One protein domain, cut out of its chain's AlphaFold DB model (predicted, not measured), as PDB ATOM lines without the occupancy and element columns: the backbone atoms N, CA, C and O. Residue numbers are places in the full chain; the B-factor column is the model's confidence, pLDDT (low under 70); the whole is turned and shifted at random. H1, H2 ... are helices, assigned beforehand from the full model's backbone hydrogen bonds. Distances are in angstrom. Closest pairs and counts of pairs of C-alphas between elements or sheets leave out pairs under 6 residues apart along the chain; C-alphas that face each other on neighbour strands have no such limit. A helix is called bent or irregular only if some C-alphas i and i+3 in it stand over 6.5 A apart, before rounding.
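What this domain is: This is residues 2 to 125 of the 445 residues of an uncharacterized protein of Paenibacillus glacialis (UniProt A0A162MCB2). Helix H1 lies in the middle of a small all-helix body, between the side-by-side pair H2 and H3 and a group of H5, H6 and H7 that folds back and forth through two helical hairpins. Short H4 makes a corner with the last residues of H3, 47 to 48, about perpendicular to it at 73 degrees. The printed part has 124 residues with seven named helices, H1 to H7 in chain order, and no named strand. It is compact, with a radius of gyration of the C-alphas of 15.2 A and spans of 47 by 35 by 23 A.

Where its parts are: H1, residues 2 to 10, begins at C-alpha 2 (250.959, 229.346, 203.112). H2 is residues 14 to 24, 15.7 A long; H3 is residues 37 to 48, 16.3 A. H4 is residues 62 to 67, H5 residues 82 to 91, and H6 residues 96 to 106, 15.3 A. H7, residues 108 to 123, is 22.2 A long and ends at C-alpha 123 (258.631, 224.946, 220.202). H7 is irregular, C-alphas 113 and 116 being 7.3 A apart, with a kink of 46 degrees near residue 115.

How they stand to each other: H1 touches H3, closest C-alphas Val 9 and Lys 41 at 5.9 A, H6, Tyr 8 and His 97 at 5.4 A, and H7, Ala 4 and Glu 112 at 7.1 A. H2 touches H3 at a shallow tilt of 32 degrees, the same way, closest C-alphas Asp 14 and Leu 37 at 5.7 A. H5 and H6, a hairpin, only just touch, with 3 pairs of C-alphas within 8 A. H6 and H7, a hairpin at 17 degrees, touch through H7 residues 110 to 111 alone. H2 and H6 are apart. Every O i to N i+4 pair is within hydrogen-bond range in H1 to H6, and 10 of 12 in H7.

The domain as a whole: The C-alphas farthest apart, Leu 32 and Thr 80, are 49.0 A apart. The printed part has no cut. The links H2 to H3, H3 to H4 and H4 to H5 are long. Residue 32 and residues 68 to 80 have pLDDT under 70.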
ATOM      1  N   SER A   2     251.381 230.710 202.683       76.38
ATOM      2  CA  SER A   2     250.959 229.346 203.112       76.38
ATOM      3  C   SER A   2     251.440 228.983 204.522       76.38
ATOM      4  O   SER A   2     250.662 228.464 205.312       76.38
ATOM      5  N   GLU A   3     252.687 229.320 204.854       84.44
ATOM      6  CA  GLU A   3     253.288 229.013 206.160       84.44
ATOM      7  C   GLU A   3     252.625 229.769 207.321       84.44
ATOM      8  O   GLU A   3     252.406 229.196 208.382       84.44
ATOM      9  N   ALA A   4     252.223 231.028 207.113       83.62
ATOM     10  CA  ALA A   4     251.497 231.809 208.117       83.62
ATOM     11  C   ALA A   4     250.088 231.245 208.384       83.62
ATOM     12  O   ALA A   4     249.623 231.237 209.522       83.62
ATOM     13  N   ILE A   5     249.421 230.732 207.342       85.94
ATOM     14  CA  ILE A   5     248.123 230.050 207.466       85.94
ATOM     15  C   ILE A   5     248.290 228.727 208.222       85.94
ATOM     16  O   ILE A   5     247.502 228.430 209.119       85.94
ATOM     17  N   ASP A   6     249.330 227.955 207.902       89.06
ATOM     18  CA  ASP A   6     249.617 226.694 208.587       89.06
ATOM     19  C   ASP A   6     249.940 226.922 210.069       89.06
ATOM     20  O   ASP A   6     249.453 226.184 210.929       89.06
ATOM     21  N   PHE A   7     250.698 227.980 210.373       89.94
ATOM     22  CA  PHE A   7     250.987 228.402 211.739       89.94
ATOM     23  C   PHE A   7     249.722 228.859 212.474       89.94
ATOM     24  O   PHE A   7     249.460 228.392 213.575       89.94
ATOM     25  N   TYR A   8     248.863 229.673 211.852       90.56
ATOM     26  CA  TYR A   8     247.561 230.026 212.431       90.56
ATOM     27  C   TYR A   8     246.741 228.781 212.810       90.56
ATOM     28  O   TYR A   8     246.208 228.684 213.916       90.56
ATOM     29  N   VAL A   9     246.653 227.805 211.900       91.06
ATOM     30  CA  VAL A   9     245.877 226.579 212.121       91.06
ATOM     31  C   VAL A   9     246.509 225.690 213.196       91.06
ATOM     32  O   VAL A   9     245.785 225.008 213.930       91.06
ATOM     33  N   SER A  10     247.838 225.710 213.341       90.62
ATOM     34  CA  SER A  10     248.540 224.967 214.392       90.62
ATOM     35  C   SER A  10     248.158 225.450 215.798       90.62
ATOM     36  O   SER A  10     248.064 224.620 216.704       90.62
ATOM     37  N   LEU A  11     247.821 226.734 215.953       90.38
ATOM     38  CA  LEU A  11     247.446 227.366 217.222       90.38
ATOM     39  C   LEU A  11     245.969 227.186 217.620       90.38
ATOM     40  O   LEU A  11     245.579 227.578 218.718       90.38
ATOM     41  N   LEU A  12     245.129 226.602 216.759       91.56
ATOM     42  CA  LEU A  12     243.706 226.413 217.060       91.56
ATOM     43  C   LEU A  12     243.483 225.376 218.169       91.56
ATOM     44  O   LEU A  12     244.095 224.304 218.167       91.56
ATOM     45  N   ASP A  13     242.546 225.646 219.071       90.25
ATOM     46  CA  ASP A  13     242.018 224.641 219.991       90.25
ATOM     47  C   ASP A  13     240.834 223.877 219.356       90.25
ATOM     48  O   ASP A  13     240.451 224.110 218.203       90.25
ATOM     49  N   ASP A  14     240.257 222.919 220.086       89.50
ATOM     50  CA  ASP A  14     239.134 222.134 219.560       89.50
ATOM     51  C   ASP A  14     237.869 222.971 219.347       89.50
ATOM     52  O   ASP A  14     237.142 222.756 218.374       89.50
ATOM     53  N   LYS A  15     237.632 223.961 220.212       90.00
ATOM     54  CA  LYS A  15     236.466 224.841 220.141       90.00
ATOM     55  C   LYS A  15     236.524 225.708 218.882       90.00
ATOM     56  O   LYS A  15     235.610 225.634 218.060       90.00
ATOM     57  N   SER A  16     237.617 226.436 218.679       87.94
ATOM     58  CA  SER A  16     237.849 227.286 217.511       87.94
ATOM     59  C   SER A  16     237.880 226.474 216.215       87.94
ATOM     60  O   SER A  16     237.338 226.908 215.196       87.94
ATOM     61  N   ALA A  17     238.438 225.259 216.236       90.75
ATOM     62  CA  ALA A  17     238.392 224.372 215.076       90.75
ATOM     63  C   ALA A  17     236.949 223.976 214.703       90.75
ATOM     64  O   ALA A  17     236.590 223.995 213.523       90.75
ATOM     65  N   ASN A  18     236.097 223.661 215.686       89.62
ATOM     66  CA  ASN A  18     234.682 223.358 215.442       89.62
ATOM     67  C   ASN A  18     233.916 224.580 214.907       89.62
ATOM     68  O   ASN A  18     233.107 224.444 213.989       89.62
ATOM     69  N   GLU A  19     234.187 225.772 215.441       88.62
ATOM     70  CA  GLU A  19     233.576 227.026 214.984       88.62
ATOM     71  C   GLU A  19     233.893 227.315 213.510       88.62
ATOM     72  O   GLU A  19     232.986 227.621 212.733       88.62
ATOM     73  N   ILE A  20     235.151 227.137 213.093       89.00
ATOM     74  CA  ILE A  20     235.567 227.300 211.691       89.00
ATOM     75  C   ILE A  20     234.843 226.294 210.790       89.00
ATOM     76  O   ILE A  20     234.269 226.674 209.768       89.00
ATOM     77  N   LEU A  21     234.823 225.013 211.165       89.69
ATOM     78  CA  LEU A  21     234.147 223.974 210.381       89.69
ATOM     79  C   LEU A  21     232.645 224.262 210.223       89.69
ATOM     80  O   LEU A  21     232.114 224.191 209.109       89.69
ATOM     81  N   ASN A  22     231.982 224.684 211.303       89.12
ATOM     82  CA  ASN A  22     230.577 225.089 211.289       89.12
ATOM     83  C   ASN A  22     230.343 226.305 210.383       89.12
ATOM     84  O   ASN A  22     229.412 226.303 209.574       89.12
ATOM     85  N   LYS A  23     231.217 227.316 210.454       88.12
ATOM     86  CA  LYS A  23     231.145 228.530 209.627       88.12
ATOM     87  C   LYS A  23     231.211 228.219 208.135       88.12
ATOM     88  O   LYS A  23     230.447 228.780 207.347       88.12
ATOM     89  N   PHE A  24     232.082 227.294 207.736       88.12
ATOM     90  CA  PHE A  24     232.183 226.853 206.342       88.12
ATOM     91  C   PHE A  24     231.159 225.779 205.959       88.12
ATOM     92  O   PHE A  24     231.072 225.428 204.780       88.12
ATOM     93  N   LYS A  25     230.336 225.318 206.913       87.69
ATOM     94  CA  LYS A  25     229.387 224.205 206.757       87.69
ATOM     95  C   LYS A  25     230.082 222.950 206.217       87.69
ATOM     96  O   LYS A  25     229.559 222.278 205.322       87.69
ATOM     97  N   GLU A  26     231.280 222.672 206.720       87.88
ATOM     98  CA  GLU A  26     232.137 221.559 206.314       87.88
ATOM     99  C   GLU A  26     232.260 220.535 207.451       87.88
ATOM    100  O   GLU A  26     232.296 220.888 208.626       87.88
ATOM    101  N   THR A  27     232.315 219.250 207.100       86.25
ATOM    102  CA  THR A  27     232.497 218.144 208.055       86.25
ATOM    103  C   THR A  27     233.703 217.323 207.630       86.25
ATOM    104  O   THR A  27     233.924 217.125 206.435       86.25
ATOM    105  N   VAL A  28     234.512 216.879 208.596       87.38
ATOM    106  CA  VAL A  28     235.713 216.088 208.299       87.38
ATOM    107  C   VAL A  28     235.281 214.750 207.674       87.38
ATOM    108  O   VAL A  28     234.517 214.016 208.307       87.38
ATOM    109  N   PRO A  29     235.742 214.407 206.456       83.56
ATOM    110  CA  PRO A  29     235.334 213.182 205.777       83.56
ATOM    111  C   PRO A  29     235.636 211.929 206.608       83.56
ATOM    112  O   PRO A  29     236.718 211.805 207.176       83.56
ATOM    113  N   GLY A  30     234.686 210.991 206.656       81.06
ATOM    114  CA  GLY A  30     234.845 209.711 207.360       81.06
ATOM    115  C   GLY A  30     234.518 209.736 208.857       81.06
ATOM    116  O   GLY A  30     234.627 208.701 209.508       81.06
ATOM    117  N   PHE A  31     234.076 210.873 209.408       80.00
ATOM    118  CA  PHE A  31     233.708 210.994 210.820       80.00
ATOM    119  C   PHE A  31     232.236 211.381 210.985       80.00
ATOM    120  O   PHE A  31     231.806 212.449 210.562       80.00
ATOM    121  N   LEU A  32     231.464 210.503 211.638       65.31
ATOM    122  CA  LEU A  32     230.065 210.752 212.029       65.31
ATOM    123  C   LEU A  32     229.942 211.424 213.415       65.31
ATOM    124  O   LEU A  32     228.892 211.961 213.747       65.31
ATOM    125  N   LYS A  33     231.007 211.389 214.230       76.25
ATOM    126  CA  LYS A  33     231.121 212.008 215.569       76.25
ATOM    127  C   LYS A  33     232.364 212.907 215.637       76.25
ATOM    128  O   LYS A  33     233.129 212.934 214.677       76.25
ATOM    129  N   GLN A  34     232.555 213.634 216.749       80.75
ATOM    130  CA  GLN A  34     233.640 214.613 216.931       80.75
ATOM    131  C   GLN A  34     235.012 214.074 216.463       80.75
ATOM    132  O   GLN A  34     235.550 213.157 217.088       80.75
ATOM    133  N   PRO A  35     235.588 214.619 215.374       86.56
ATOM    134  CA  PRO A  35     236.884 214.178 214.875       86.56
ATOM    135  C   PRO A  35     238.030 214.652 215.791       86.56
ATOM    136  O   PRO A  35     237.907 215.690 216.438       86.56
ATOM    137  N   PRO A  36     239.175 213.947 215.826       90.56
ATOM    138  CA  PRO A  36     240.379 214.419 216.511       90.56
ATOM    139  C   PRO A  36     240.846 215.798 216.014       90.56
ATOM    140  O   PRO A  36     240.833 216.060 214.807       90.56
ATOM    141  N   LEU A  37     241.356 216.643 216.919       90.38
ATOM    142  CA  LEU A  37     241.826 218.006 216.610       90.38
ATOM    143  C   LEU A  37     242.830 218.052 215.448       90.38
ATOM    144  O   LEU A  37     242.727 218.903 214.569       90.38
ATOM    145  N   LYS A  38     243.766 217.098 215.388       91.31
ATOM    146  CA  LYS A  38     244.754 216.999 214.298       91.31
ATOM    147  C   LYS A  38     244.092 216.862 212.921       91.31
ATOM    148  O   LYS A  38     244.533 217.480 211.956       91.31
ATOM    149  N   LEU A  39     243.010 216.086 212.830       90.38
ATOM    150  CA  LEU A  39     242.265 215.898 211.585       90.38
ATOM    151  C   LEU A  39     241.405 217.121 211.250       90.38
ATOM    152  O   LEU A  39     241.343 217.501 210.082       90.38
ATOM    153  N   LYS A  40     240.824 217.789 212.257       92.50
ATOM    154  CA  LYS A  40     240.142 219.082 212.070       92.50
ATOM    155  C   LYS A  40     241.092 220.133 211.499       92.50
ATOM    156  O   LYS A  40     240.773 220.729 210.480       92.50
ATOM    157  N   LYS A  41     242.277 220.302 212.096       93.94
ATOM    158  CA  LYS A  41     243.320 221.241 211.642       93.94
ATOM    159  C   LYS A  41     243.746 220.970 210.201       93.94
ATOM    160  O   LYS A  41     243.697 221.868 209.365       93.94
ATOM    161  N   ASN A  42     244.064 219.717 209.874       92.44
ATOM    162  CA  ASN A  42     244.421 219.335 208.504       92.44
ATOM    163  C   ASN A  42     243.301 219.648 207.502       92.44
ATOM    164  O   ASN A  42     243.571 220.113 206.395       92.44
ATOM    165  N   TYR A  43     242.046 219.417 207.883       92.75
ATOM    166  CA  TYR A  43     240.908 219.701 207.018       92.75
ATOM    167  C   TYR A  43     240.632 221.207 206.882       92.75
ATOM    168  O   TYR A  43     240.348 221.679 205.784       92.75
ATOM    169  N   ILE A  44     240.814 221.991 207.947       92.31
ATOM    170  CA  ILE A  44     240.763 223.461 207.905       92.31
ATOM    171  C   ILE A  44     241.844 224.017 206.965       92.31
ATOM    172  O   ILE A  44     241.538 224.877 206.141       92.31
ATOM    173  N   ASN A  45     243.066 223.472 206.987       92.19
ATOM    174  CA  ASN A  45     244.106 223.828 206.013       92.19
ATOM    175  C   ASN A  45     243.655 223.566 204.567       92.19
ATOM    176  O   ASN A  45     243.877 224.397 203.686       92.19
ATOM    177  N   GLN A  46     242.963 222.454 204.307       90.88
ATOM    178  CA  GLN A  46     242.396 222.177 202.982       90.88
ATOM    179  C   GLN A  46     241.281 223.164 202.604       90.88
ATOM    180  O   GLN A  46     241.181 223.541 201.435       90.88
ATOM    181  N   ILE A  47     240.454 223.598 203.561       90.94
ATOM    182  CA  ILE A  47     239.419 224.626 203.353       90.94
ATOM    183  C   ILE A  47     240.082 225.952 202.965       90.94
ATOM    184  O   ILE A  47     239.750 226.504 201.915       90.94
ATOM    185  N   PHE A  48     241.052 226.429 203.752       90.56
ATOM    186  CA  PHE A  48     241.756 227.691 203.502       90.56
ATOM    187  C   PHE A  48     242.557 227.677 202.195       90.56
ATOM    188  O   PHE A  48     242.532 228.657 201.459       90.56
ATOM    189  N   ARG A  49     243.147 226.538 201.814       88.31
ATOM    190  CA  ARG A  49     243.833 226.356 200.520       88.31
ATOM    191  C   ARG A  49     242.889 226.078 199.337       88.31
ATOM    192  O   ARG A  49     243.358 225.750 198.250       88.31
ATOM    193  N   ARG A  50     241.565 226.163 199.527       86.94
ATOM    194  CA  ARG A  50     240.525 225.880 198.510       86.94
ATOM    195  C   ARG A  50     240.593 224.474 197.904       86.94
ATOM    196  O   ARG A  50     240.169 224.246 196.773       86.94
ATOM    197  N   GLN A  51     241.101 223.503 198.651       86.81
ATOM    198  CA  GLN A  51     241.256 222.128 198.181       86.81
ATOM    199  C   GLN A  51     239.975 221.301 198.356       86.81
ATOM    200  O   GLN A  51     239.813 220.301 197.647       86.81
ATOM    201  N   THR A  52     239.030 221.739 199.205       86.31
ATOM    202  CA  THR A  52     237.739 221.055 199.398       86.31
ATOM    203  C   THR A  52     236.737 221.339 198.268       86.31
ATOM    204  O   THR A  52     236.733 222.433 197.691       86.31
ATOM    205  N   PRO A  53     235.834 220.389 197.945       80.31
ATOM    206  CA  PRO A  53     234.869 220.546 196.855       80.31
ATOM    207  C   PRO A  53     233.981 221.796 196.957       80.31
ATOM    208  O   PRO A  53     233.698 222.421 195.934       80.31
ATOM    209  N   LYS A  54     233.563 222.195 198.171       81.19
ATOM    210  CA  LYS A  54     232.710 223.381 198.365       81.19
ATOM    211  C   LYS A  54     233.483 224.693 198.240       81.19
ATOM    212  O   LYS A  54     232.892 225.696 197.848       81.19
ATOM    213  N   MET A  55     234.779 224.703 198.559       84.25
ATOM    214  CA  MET A  55     235.602 225.917 198.500       84.25
ATOM    215  C   MET A  55     236.190 226.178 197.110       84.25
ATOM    216  O   MET A  55     236.345 227.339 196.744       84.25
ATOM    217  N   ARG A  56     236.412 225.141 196.284       80.44
ATOM    218  CA  ARG A  56     236.902 225.287 194.891       80.44
ATOM    219  C   ARG A  56     236.048 226.218 194.023       80.44
ATOM    220  O   ARG A  56     236.554 226.799 193.073       80.44
ATOM    221  N   ARG A  57     234.752 226.344 194.332       77.25
ATOM    222  CA  ARG A  57     233.779 227.140 193.560       77.25
ATOM    223  C   ARG A  57     233.568 228.561 194.100       77.25
ATOM    224  O   ARG A  57     232.848 229.335 193.475       77.25
ATOM    225  N   LYS A  58     234.145 228.918 195.255       80.56
ATOM    226  CA  LYS A  58     233.965 230.248 195.856       80.56
ATOM    227  C   LYS A  58     234.976 231.253 195.295       80.56
ATOM    228  O   LYS A  58     236.153 230.943 195.139       80.56
ATOM    229  N   LYS A  59     234.504 232.477 195.016       77.75
ATOM    230  CA  LYS A  59     235.346 233.590 194.539       77.75
ATOM    231  C   LYS A  59     236.223 234.167 195.658       77.75
ATOM    232  O   LYS A  59     237.421 234.360 195.455       77.75
ATOM    233  N   ALA A  60     235.630 234.401 196.830       81.12
ATOM    234  CA  ALA A  60     236.316 234.954 197.993       81.12
ATOM    235  C   ALA A  60     237.279 233.941 198.623       81.12
ATOM    236  O   ALA A  60     237.013 232.738 198.628       81.12
ATOM    237  N   ASP A  61     238.388 234.444 199.158       83.38
ATOM    238  CA  ASP A  61     239.356 233.623 199.869       83.38
ATOM    239  C   ASP A  61     238.774 233.122 201.202       83.38
ATOM    240  O   ASP A  61     238.344 233.948 202.013       83.38
ATOM    241  N   PRO A  62     238.719 231.796 201.442       85.00
ATOM    242  CA  PRO A  62     238.136 231.253 202.662       85.00
ATOM    243  C   PRO A  62     238.872 231.703 203.926       85.00
ATOM    244  O   PRO A  62     238.226 231.899 204.950       85.00
ATOM    245  N   PHE A  63     240.191 231.908 203.861       84.50
ATOM    246  CA  PHE A  63     240.963 232.422 204.987       84.50
ATOM    247  C   PHE A  63     240.480 233.840 205.323       84.50
ATOM    248  O   PHE A  63     239.903 234.053 206.385       84.50
ATOM    249  N   PHE A  64     240.561 234.790 204.388       79.62
ATOM    250  CA  PHE A  64     240.125 236.175 204.638       79.62
ATOM    251  C   PHE A  64     238.629 236.299 204.974       79.62
ATOM    252  O   PHE A  64     238.257 237.093 205.839       79.62
ATOM    253  N   GLN A  65     237.766 235.468 204.376       82.19
ATOM    254  CA  GLN A  65     236.341 235.400 204.716       82.19
ATOM    255  C   GLN A  65     236.116 235.016 206.187       82.19
ATOM    256  O   GLN A  65     235.184 235.516 206.829       82.19
ATOM    257  N   HIS A  66     236.952 234.128 206.732       81.38
ATOM    258  CA  HIS A  66     236.891 233.757 208.140       81.38
ATOM    259  C   HIS A  66     237.256 234.933 209.053       81.38
ATOM    260  O   HIS A  66     236.543 235.187 210.020       81.38
ATOM    261  N   PHE A  67     238.293 235.698 208.726       73.25
ATOM    262  CA  PHE A  67     238.787 236.750 209.622       73.25
ATOM    263  C   PHE A  67     238.028 238.066 209.536       73.25
ATOM    264  O   PHE A  67     237.781 238.693 210.561       73.25
ATOM    265  N   HIS A  68     237.615 238.484 208.339       66.19
ATOM    266  CA  HIS A  68     236.950 239.779 208.139       66.19
ATOM    267  C   HIS A  68     235.537 239.860 208.737       66.19
ATOM    268  O   HIS A  68     234.937 240.924 208.734       66.19
ATOM    269  N   SER A  69     234.999 238.755 209.257       57.31
ATOM    270  CA  SER A  69     233.655 238.696 209.845       57.31
ATOM    271  C   SER A  69     233.636 238.609 211.376       57.31
ATOM    272  O   SER A  69     232.550 238.506 211.938       57.31
ATOM    273  N   GLY A  70     234.795 238.594 212.051       53.75
ATOM    274  CA  GLY A  70     234.873 238.212 213.470       53.75
ATOM    275  C   GLY A  70     235.361 239.276 214.452       53.75
ATOM    276  O   GLY A  70     234.792 239.386 215.529       53.75
ATOM    277  N   HIS A  71     236.401 240.047 214.121       58.59
ATOM    278  CA  HIS A  71     237.043 240.936 215.096       58.59
ATOM    279  C   HIS A  71     237.615 242.185 214.412       58.59
ATOM    280  O   HIS A  71     238.633 242.115 213.718       58.59
ATOM    281  N   ASP A  72     236.954 243.326 214.608       56.06
ATOM    282  CA  ASP A  72     237.551 244.649 214.424       56.06
ATOM    283  C   ASP A  72     237.911 245.190 215.804       56.06
ATOM    284  O   ASP A  72     237.047 245.433 216.643       56.06
ATOM    285  N   LEU A  73     239.210 245.320 216.059       59.72
ATOM    286  CA  LEU A  73     239.709 246.100 217.182       59.72
ATOM    287  C   LEU A  73     240.022 247.489 216.630       59.72
ATOM    288  O   LEU A  73     241.098 247.694 216.072       59.72
ATOM    289  N   ASN A  74     239.066 248.412 216.765       56.44
ATOM    290  CA  ASN A  74     239.193 249.794 216.286       56.44
ATOM    291  C   ASN A  74     240.447 250.503 216.844       56.44
ATOM    292  O   ASN A  74     241.019 251.341 216.164       56.44
ATOM    293  N   ASP A  75     240.950 250.106 218.020       58.00
ATOM    294  CA  ASP A  75     242.160 250.692 218.629       58.00
ATOM    295  C   ASP A  75     243.478 250.371 217.889       58.00
ATOM    296  O   ASP A  75     244.509 250.999 218.147       58.00
ATOM    297  N   LEU A  76     243.516 249.345 217.027       64.06
ATOM    298  CA  LEU A  76     244.762 248.910 216.371       64.06
ATOM    299  C   LEU A  76     245.077 249.694 215.089       64.06
ATOM    300  O   LEU A  76     246.220 249.664 214.637       64.06
ATOM    301  N   SER A  77     244.101 250.405 214.511       59.19
ATOM    302  CA  SER A  77     244.300 251.207 213.293       59.19
ATOM    303  C   SER A  77     245.087 252.500 213.517       59.19
ATOM    304  O   SER A  77     245.524 253.112 212.550       59.19
ATOM    305  N   GLU A  78     245.280 252.907 214.772       60.94
ATOM    306  CA  GLU A  78     246.034 254.111 215.143       60.94
ATOM    307  C   GLU A  78     247.535 253.852 215.357       60.94
ATOM    308  O   GLU A  78     248.276 254.783 215.656       60.94
ATOM    309  N   ALA A  79     247.996 252.603 215.234       65.31
ATOM    310  CA  ALA A  79     249.412 252.287 215.390       65.31
ATOM    311  C   ALA A  79     250.236 252.907 214.249       65.31
ATOM    312  O   ALA A  79     249.985 252.648 213.070       65.31
ATOM    313  N   THR A  80     251.243 253.696 214.617       64.44
ATOM    314  CA  THR A  80     252.110 254.447 213.699       64.44
ATOM    315  C   THR A  80     253.348 253.660 213.257       64.44
ATOM    316  O   THR A  80     253.989 254.033 212.274       64.44
ATOM    317  N   SER A  81     253.668 252.546 213.933       74.94
ATOM    318  CA  SER A  81     254.775 251.643 213.586       74.94
ATOM    319  C   SER A  81     254.449 250.156 213.803       74.94
ATOM    320  O   SER A  81     253.493 249.794 214.497       74.94
ATOM    321  N   LYS A  82     255.280 249.276 213.221       81.25
ATOM    322  CA  LYS A  82     255.197 247.812 213.386       81.25
ATOM    323  C   LYS A  82     255.393 247.394 214.846       81.25
ATOM    324  O   LYS A  82     254.683 246.524 215.343       81.25
ATOM    325  N   GLU A  83     256.336 248.027 215.532       74.69
ATOM    326  CA  GLU A  83     256.678 247.763 216.929       74.69
ATOM    327  C   GLU A  83     255.533 248.169 217.860       74.69
ATOM    328  O   GLU A  83     255.152 247.408 218.750       74.69
ATOM    329  N   GLU A  84     254.935 249.338 217.615       72.31
ATOM    330  CA  GLU A  84     253.774 249.819 218.361       72.31
ATOM    331  C   GLU A  84     252.579 248.873 218.188       72.31
ATOM    332  O   GLU A  84     251.919 248.502 219.161       72.31
ATOM    333  N   PHE A  85     252.332 248.428 216.955       82.69
ATOM    334  CA  PHE A  85     251.279 247.469 216.656       82.69
ATOM    335  C   PHE A  85     251.474 246.132 217.395       82.69
ATOM    336  O   PHE A  85     250.535 245.636 218.024       82.69
ATOM    337  N   LEU A  86     252.685 245.561 217.380       83.56
ATOM    338  CA  LEU A  86     252.983 244.304 218.081       83.56
ATOM    339  C   LEU A  86     252.847 244.433 219.602       83.56
ATOM    340  O   LEU A  86     252.314 243.522 220.247       83.56
ATOM    341  N   ALA A  87     253.270 245.561 220.178       76.25
ATOM    342  CA  ALA A  87     253.105 245.842 221.601       76.25
ATOM    343  C   ALA A  87     251.617 245.939 221.987       76.25
ATOM    344  O   ALA A  87     251.181 245.283 222.937       76.25
ATOM    345  N   ARG A  88     250.815 246.676 221.202       77.56
ATOM    346  CA  ARG A  88     249.358 246.795 221.397       77.56
ATOM    347  C   ARG A  88     248.643 245.449 221.256       77.56
ATOM    348  O   ARG A  88     247.718 245.177 222.011       77.56
ATOM    349  N   ILE A  89     249.046 244.591 220.317       84.50
ATOM    350  CA  ILE A  89     248.475 243.239 220.188       84.50
ATOM    351  C   ILE A  89     248.870 242.342 221.361       84.50
ATOM    352  O   ILE A  89     248.048 241.557 221.839       84.50
ATOM    353  N   SER A  90     250.114 242.447 221.830       83.31
ATOM    354  CA  SER A  90     250.620 241.623 222.932       83.31
ATOM    355  C   SER A  90     249.858 241.879 224.228       83.31
ATOM    356  O   SER A  90     249.545 240.920 224.933       83.31
ATOM    357  N   SER A  91     249.475 243.134 224.489       75.81
ATOM    358  CA  SER A  91     248.734 243.540 225.690       75.81
ATOM    359  C   SER A  91     247.245 243.178 225.685       75.81
ATOM    360  O   SER A  91     246.610 243.210 226.739       75.81
ATOM    361  N   LYS A  92     246.659 242.815 224.535       79.12
ATOM    362  CA  LYS A  92     245.250 242.395 224.469       79.12
ATOM    363  C   LYS A  92     245.090 240.962 224.993       79.12
ATOM    364  O   LYS A  92     245.816 240.045 224.591       79.12
ATOM    365  N   ASP A  93     244.076 240.767 225.834       81.69
ATOM    366  CA  ASP A  93     243.666 239.460 226.358       81.69
ATOM    367  C   ASP A  93     242.827 238.690 225.321       81.69
ATOM    368  O   ASP A  93     241.604 238.580 225.404       81.69
ATOM    369  N   ILE A  94     243.493 238.244 224.256       83.75
ATOM    370  CA  ILE A  94     242.911 237.451 223.169       83.75
ATOM    371  C   ILE A  94     243.815 236.259 222.850       83.75
ATOM    372  O   ILE A  94     245.022 236.297 223.081       83.75
ATOM    373  N   ALA A  95     243.239 235.198 222.284       86.06
ATOM    374  CA  ALA A  95     243.981 233.984 221.961       86.06
ATOM    375  C   ALA A  95     245.070 234.223 220.895       86.06
ATOM    376  O   ALA A  95     244.860 234.971 219.938       86.06
ATOM    377  N   ASP A  96     246.204 233.523 220.999       88.38
ATOM    378  CA  ASP A  96     247.366 233.737 220.121       88.38
ATOM    379  C   ASP A  96     247.071 233.501 218.634       88.38
ATOM    380  O   ASP A  96     247.568 234.230 217.778       88.38
ATOM    381  N   HIS A  97     246.196 232.547 218.300       86.88
ATOM    382  CA  HIS A  97     245.763 232.357 216.914       86.88
ATOM    383  C   HIS A  97     245.050 233.610 216.366       86.88
ATOM    384  O   HIS A  97     245.221 233.961 215.200       86.88
ATOM    385  N   LEU A  98     244.292 234.336 217.197       86.25
ATOM    386  CA  LEU A  98     243.670 235.605 216.805       86.25
ATOM    387  C   LEU A  98     244.705 236.726 216.677       86.25
ATOM    388  O   LEU A  98     244.596 237.529 215.753       86.25
ATOM    389  N   LYS A  99     245.736 236.756 217.531       87.62
ATOM    390  CA  LYS A  99     246.854 237.710 217.417       87.62
ATOM    391  C   LYS A  99     247.608 237.540 216.092       87.62
ATOM    392  O   LYS A  99     247.825 238.526 215.390       87.62
ATOM    393  N   VAL A 100     247.895 236.297 215.682       88.62
ATOM    394  CA  VAL A 100     248.468 235.989 214.353       88.62
ATOM    395  C   VAL A 100     247.553 236.488 213.239       88.62
ATOM    396  O   VAL A 100     248.008 237.136 212.301       88.62
ATOM    397  N   ALA A 101     246.250 236.226 213.338       84.75
ATOM    398  CA  ALA A 101     245.296 236.657 212.325       84.75
ATOM    399  C   ALA A 101     245.202 238.185 212.185       84.75
ATOM    400  O   ALA A 101     245.120 238.696 211.068       84.75
ATOM    401  N   LEU A 102     245.234 238.912 213.304       84.69
ATOM    402  CA  LEU A 102     245.261 240.374 213.318       84.69
ATOM    403  C   LEU A 102     246.548 240.913 212.694       84.69
ATOM    404  O   LEU A 102     246.481 241.839 211.890       84.69
ATOM    405  N   ALA A 103     247.695 240.298 212.989       86.00
ATOM    406  CA  ALA A 103     248.956 240.662 212.356       86.00
ATOM    407  C   ALA A 103     248.921 240.433 210.833       86.00
ATOM    408  O   ALA A 103     249.351 241.307 210.086       86.00
ATOM    409  N   ILE A 104     248.310 239.336 210.356       84.62
ATOM    410  CA  ILE A 104     248.140 239.072 208.911       84.62
ATOM    411  C   ILE A 104     247.226 240.123 208.267       84.62
ATOM    412  O   ILE A 104     247.462 240.532 207.130       84.62
ATOM    413  N   LYS A 105     246.171 240.544 208.976       80.44
ATOM    414  CA  LYS A 105     245.222 241.566 208.511       80.44
ATOM    415  C   LYS A 105     245.866 242.952 208.415       80.44
ATOM    416  O   LYS A 105     245.523 243.689 207.497       80.44
ATOM    417  N   TYR A 106     246.747 243.299 209.352       80.31
ATOM    418  CA  TYR A 106     247.420 244.599 209.404       80.31
ATOM    419  C   TYR A 106     248.545 244.708 208.373       80.31
ATOM    420  O   TYR A 106     248.518 245.593 207.523       80.31
ATOM    421  N   ASP A 107     249.504 243.780 208.408       82.56
ATOM    422  CA  ASP A 107     250.591 243.713 207.435       82.56
ATOM    423  C   ASP A 107     251.107 242.275 207.322       82.56
ATOM    424  O   ASP A 107     251.777 241.741 208.207       82.56
ATOM    425  N   ILE A 108     250.841 241.641 206.181       82.25
ATOM    426  CA  ILE A 108     251.309 240.280 205.918       82.25
ATOM    427  C   ILE A 108     252.841 240.163 205.970       82.25
ATOM    428  O   ILE A 108     253.350 239.122 206.383       82.25
ATOM    429  N   LYS A 109     253.578 241.222 205.605       83.94
ATOM    430  CA  LYS A 109     255.047 241.215 205.638       83.94
ATOM    431  C   LYS A 109     255.574 241.212 207.066       83.94
ATOM    432  O   LYS A 109     256.575 240.558 207.328       83.94
ATOM    433  N   LEU A 110     254.891 241.902 207.983       85.50
ATOM    434  CA  LEU A 110     255.215 241.874 209.409       85.50
ATOM    435  C   LEU A 110     255.118 240.451 209.963       85.50
ATOM    436  O   LEU A 110     255.980 240.023 210.720       85.50
ATOM    437  N   VAL A 111     254.093 239.698 209.560       86.12
ATOM    438  CA  VAL A 111     253.937 238.307 209.999       86.12
ATOM    439  C   VAL A 111     255.048 237.431 209.462       86.12
ATOM    440  O   VAL A 111     255.597 236.644 210.219       86.12
ATOM    441  N   GLU A 112     255.395 237.562 208.184       86.00
ATOM    442  CA  GLU A 112     256.496 236.799 207.587       86.00
ATOM    443  C   GLU A 112     257.845 237.113 208.261       86.00
ATOM    444  O   GLU A 112     258.668 236.214 208.415       86.00
ATOM    445  N   GLU A 113     258.037 238.346 208.736       87.56
ATOM    446  CA  GLU A 113     259.216 238.787 209.493       87.56
ATOM    447  C   GLU A 113     259.294 238.156 210.897       87.56
ATOM    448  O   GLU A 113     260.351 237.662 211.288       87.56
ATOM    449  N   ILE A 114     258.180 238.111 211.638       88.00
ATOM    450  CA  ILE A 114     258.149 237.568 213.012       88.00
ATOM    451  C   ILE A 114     257.900 236.054 213.077       88.00
ATOM    452  O   ILE A 114     258.088 235.439 214.126       88.00
ATOM    453  N   LEU A 115     257.472 235.420 211.980       89.88
ATOM    454  CA  LEU A 115     257.087 234.005 211.955       89.88
ATOM    455  C   LEU A 115     258.179 233.051 212.477       89.88
ATOM    456  O   LEU A 115     257.829 232.174 213.273       89.88
ATOM    457  N   PRO A 116     259.473 233.202 212.115       90.06
ATOM    458  CA  PRO A 116     260.530 232.332 212.641       90.06
ATOM    459  C   PRO A 116     260.673 232.440 214.162       90.06
ATOM    460  O   PRO A 116     260.909 231.448 214.853       90.06
ATOM    461  N   GLU A 117     260.493 233.645 214.704       87.38
ATOM    462  CA  GLU A 117     260.542 233.895 216.141       87.38
ATOM    463  C   GLU A 117     259.357 233.237 216.857       87.38
ATOM    464  O   GLU A 117     259.546 232.572 217.877       87.38
ATOM    465  N   LEU A 118     258.147 233.376 216.303       90.12
ATOM    466  CA  LEU A 118     256.934 232.766 216.845       90.12
ATOM    467  C   LEU A 118     256.999 231.234 216.820       90.12
ATOM    468  O   LEU A 118     256.569 230.591 217.776       90.12
ATOM    469  N   GLN A 119     257.558 230.640 215.762       90.19
ATOM    470  CA  GLN A 119     257.772 229.192 215.672       90.19
ATOM    471  C   GLN A 119     258.743 228.702 216.748       90.19
ATOM    472  O   GLN A 119     258.411 227.781 217.491       90.19
ATOM    473  N   ARG A 120     259.887 229.379 216.908       92.19
ATOM    474  CA  ARG A 120     260.857 229.087 217.973       92.19
ATOM    475  C   ARG A 120     260.219 229.189 219.364       92.19
ATOM    476  O   ARG A 120     260.411 228.307 220.196       92.19
ATOM    477  N   LYS A 121     259.437 230.248 219.613       88.56
ATOM    478  CA  LYS A 121     258.713 230.448 220.879       88.56
ATOM    479  C   LYS A 121     257.707 229.322 221.139       88.56
ATOM    480  O   LYS A 121     257.649 228.812 222.255       88.56
ATOM    481  N   LEU A 122     256.970 228.891 220.112       90.38
ATOM    482  CA  LEU A 122     256.020 227.780 220.210       90.38
ATOM    483  C   LEU A 122     256.714 226.463 220.583       90.38
ATOM    484  O   LEU A 122     256.233 225.745 221.455       90.38
ATOM    485  N   GLU A 123     257.842 226.158 219.940       90.50
ATOM    486  CA  GLU A 123     258.631 224.946 220.202       90.50
ATOM    487  C   GLU A 123     259.198 224.926 221.628       90.50
ATOM    488  O   GLU A 123     259.174 223.891 222.295       90.50
ATOM    489  N   ASN A 124     259.628 226.086 222.123       88.25
ATOM    490  CA  ASN A 124     260.187 226.247 223.464       88.25
ATOM    491  C   ASN A 124     259.132 226.411 224.571       88.25
ATOM    492  O   ASN A 124     259.499 226.571 225.734       88.25
ATOM    493  N   SER A 125     257.834 226.376 224.246       82.81
ATOM    494  CA  SER A 125     256.746 226.687 225.191       82.81
ATOM    495  C   SER A 125     256.865 228.084 225.832       82.81
ATOM    496  O   SER A 125     256.456 228.297 226.976       82.81
TER     497      SER A 125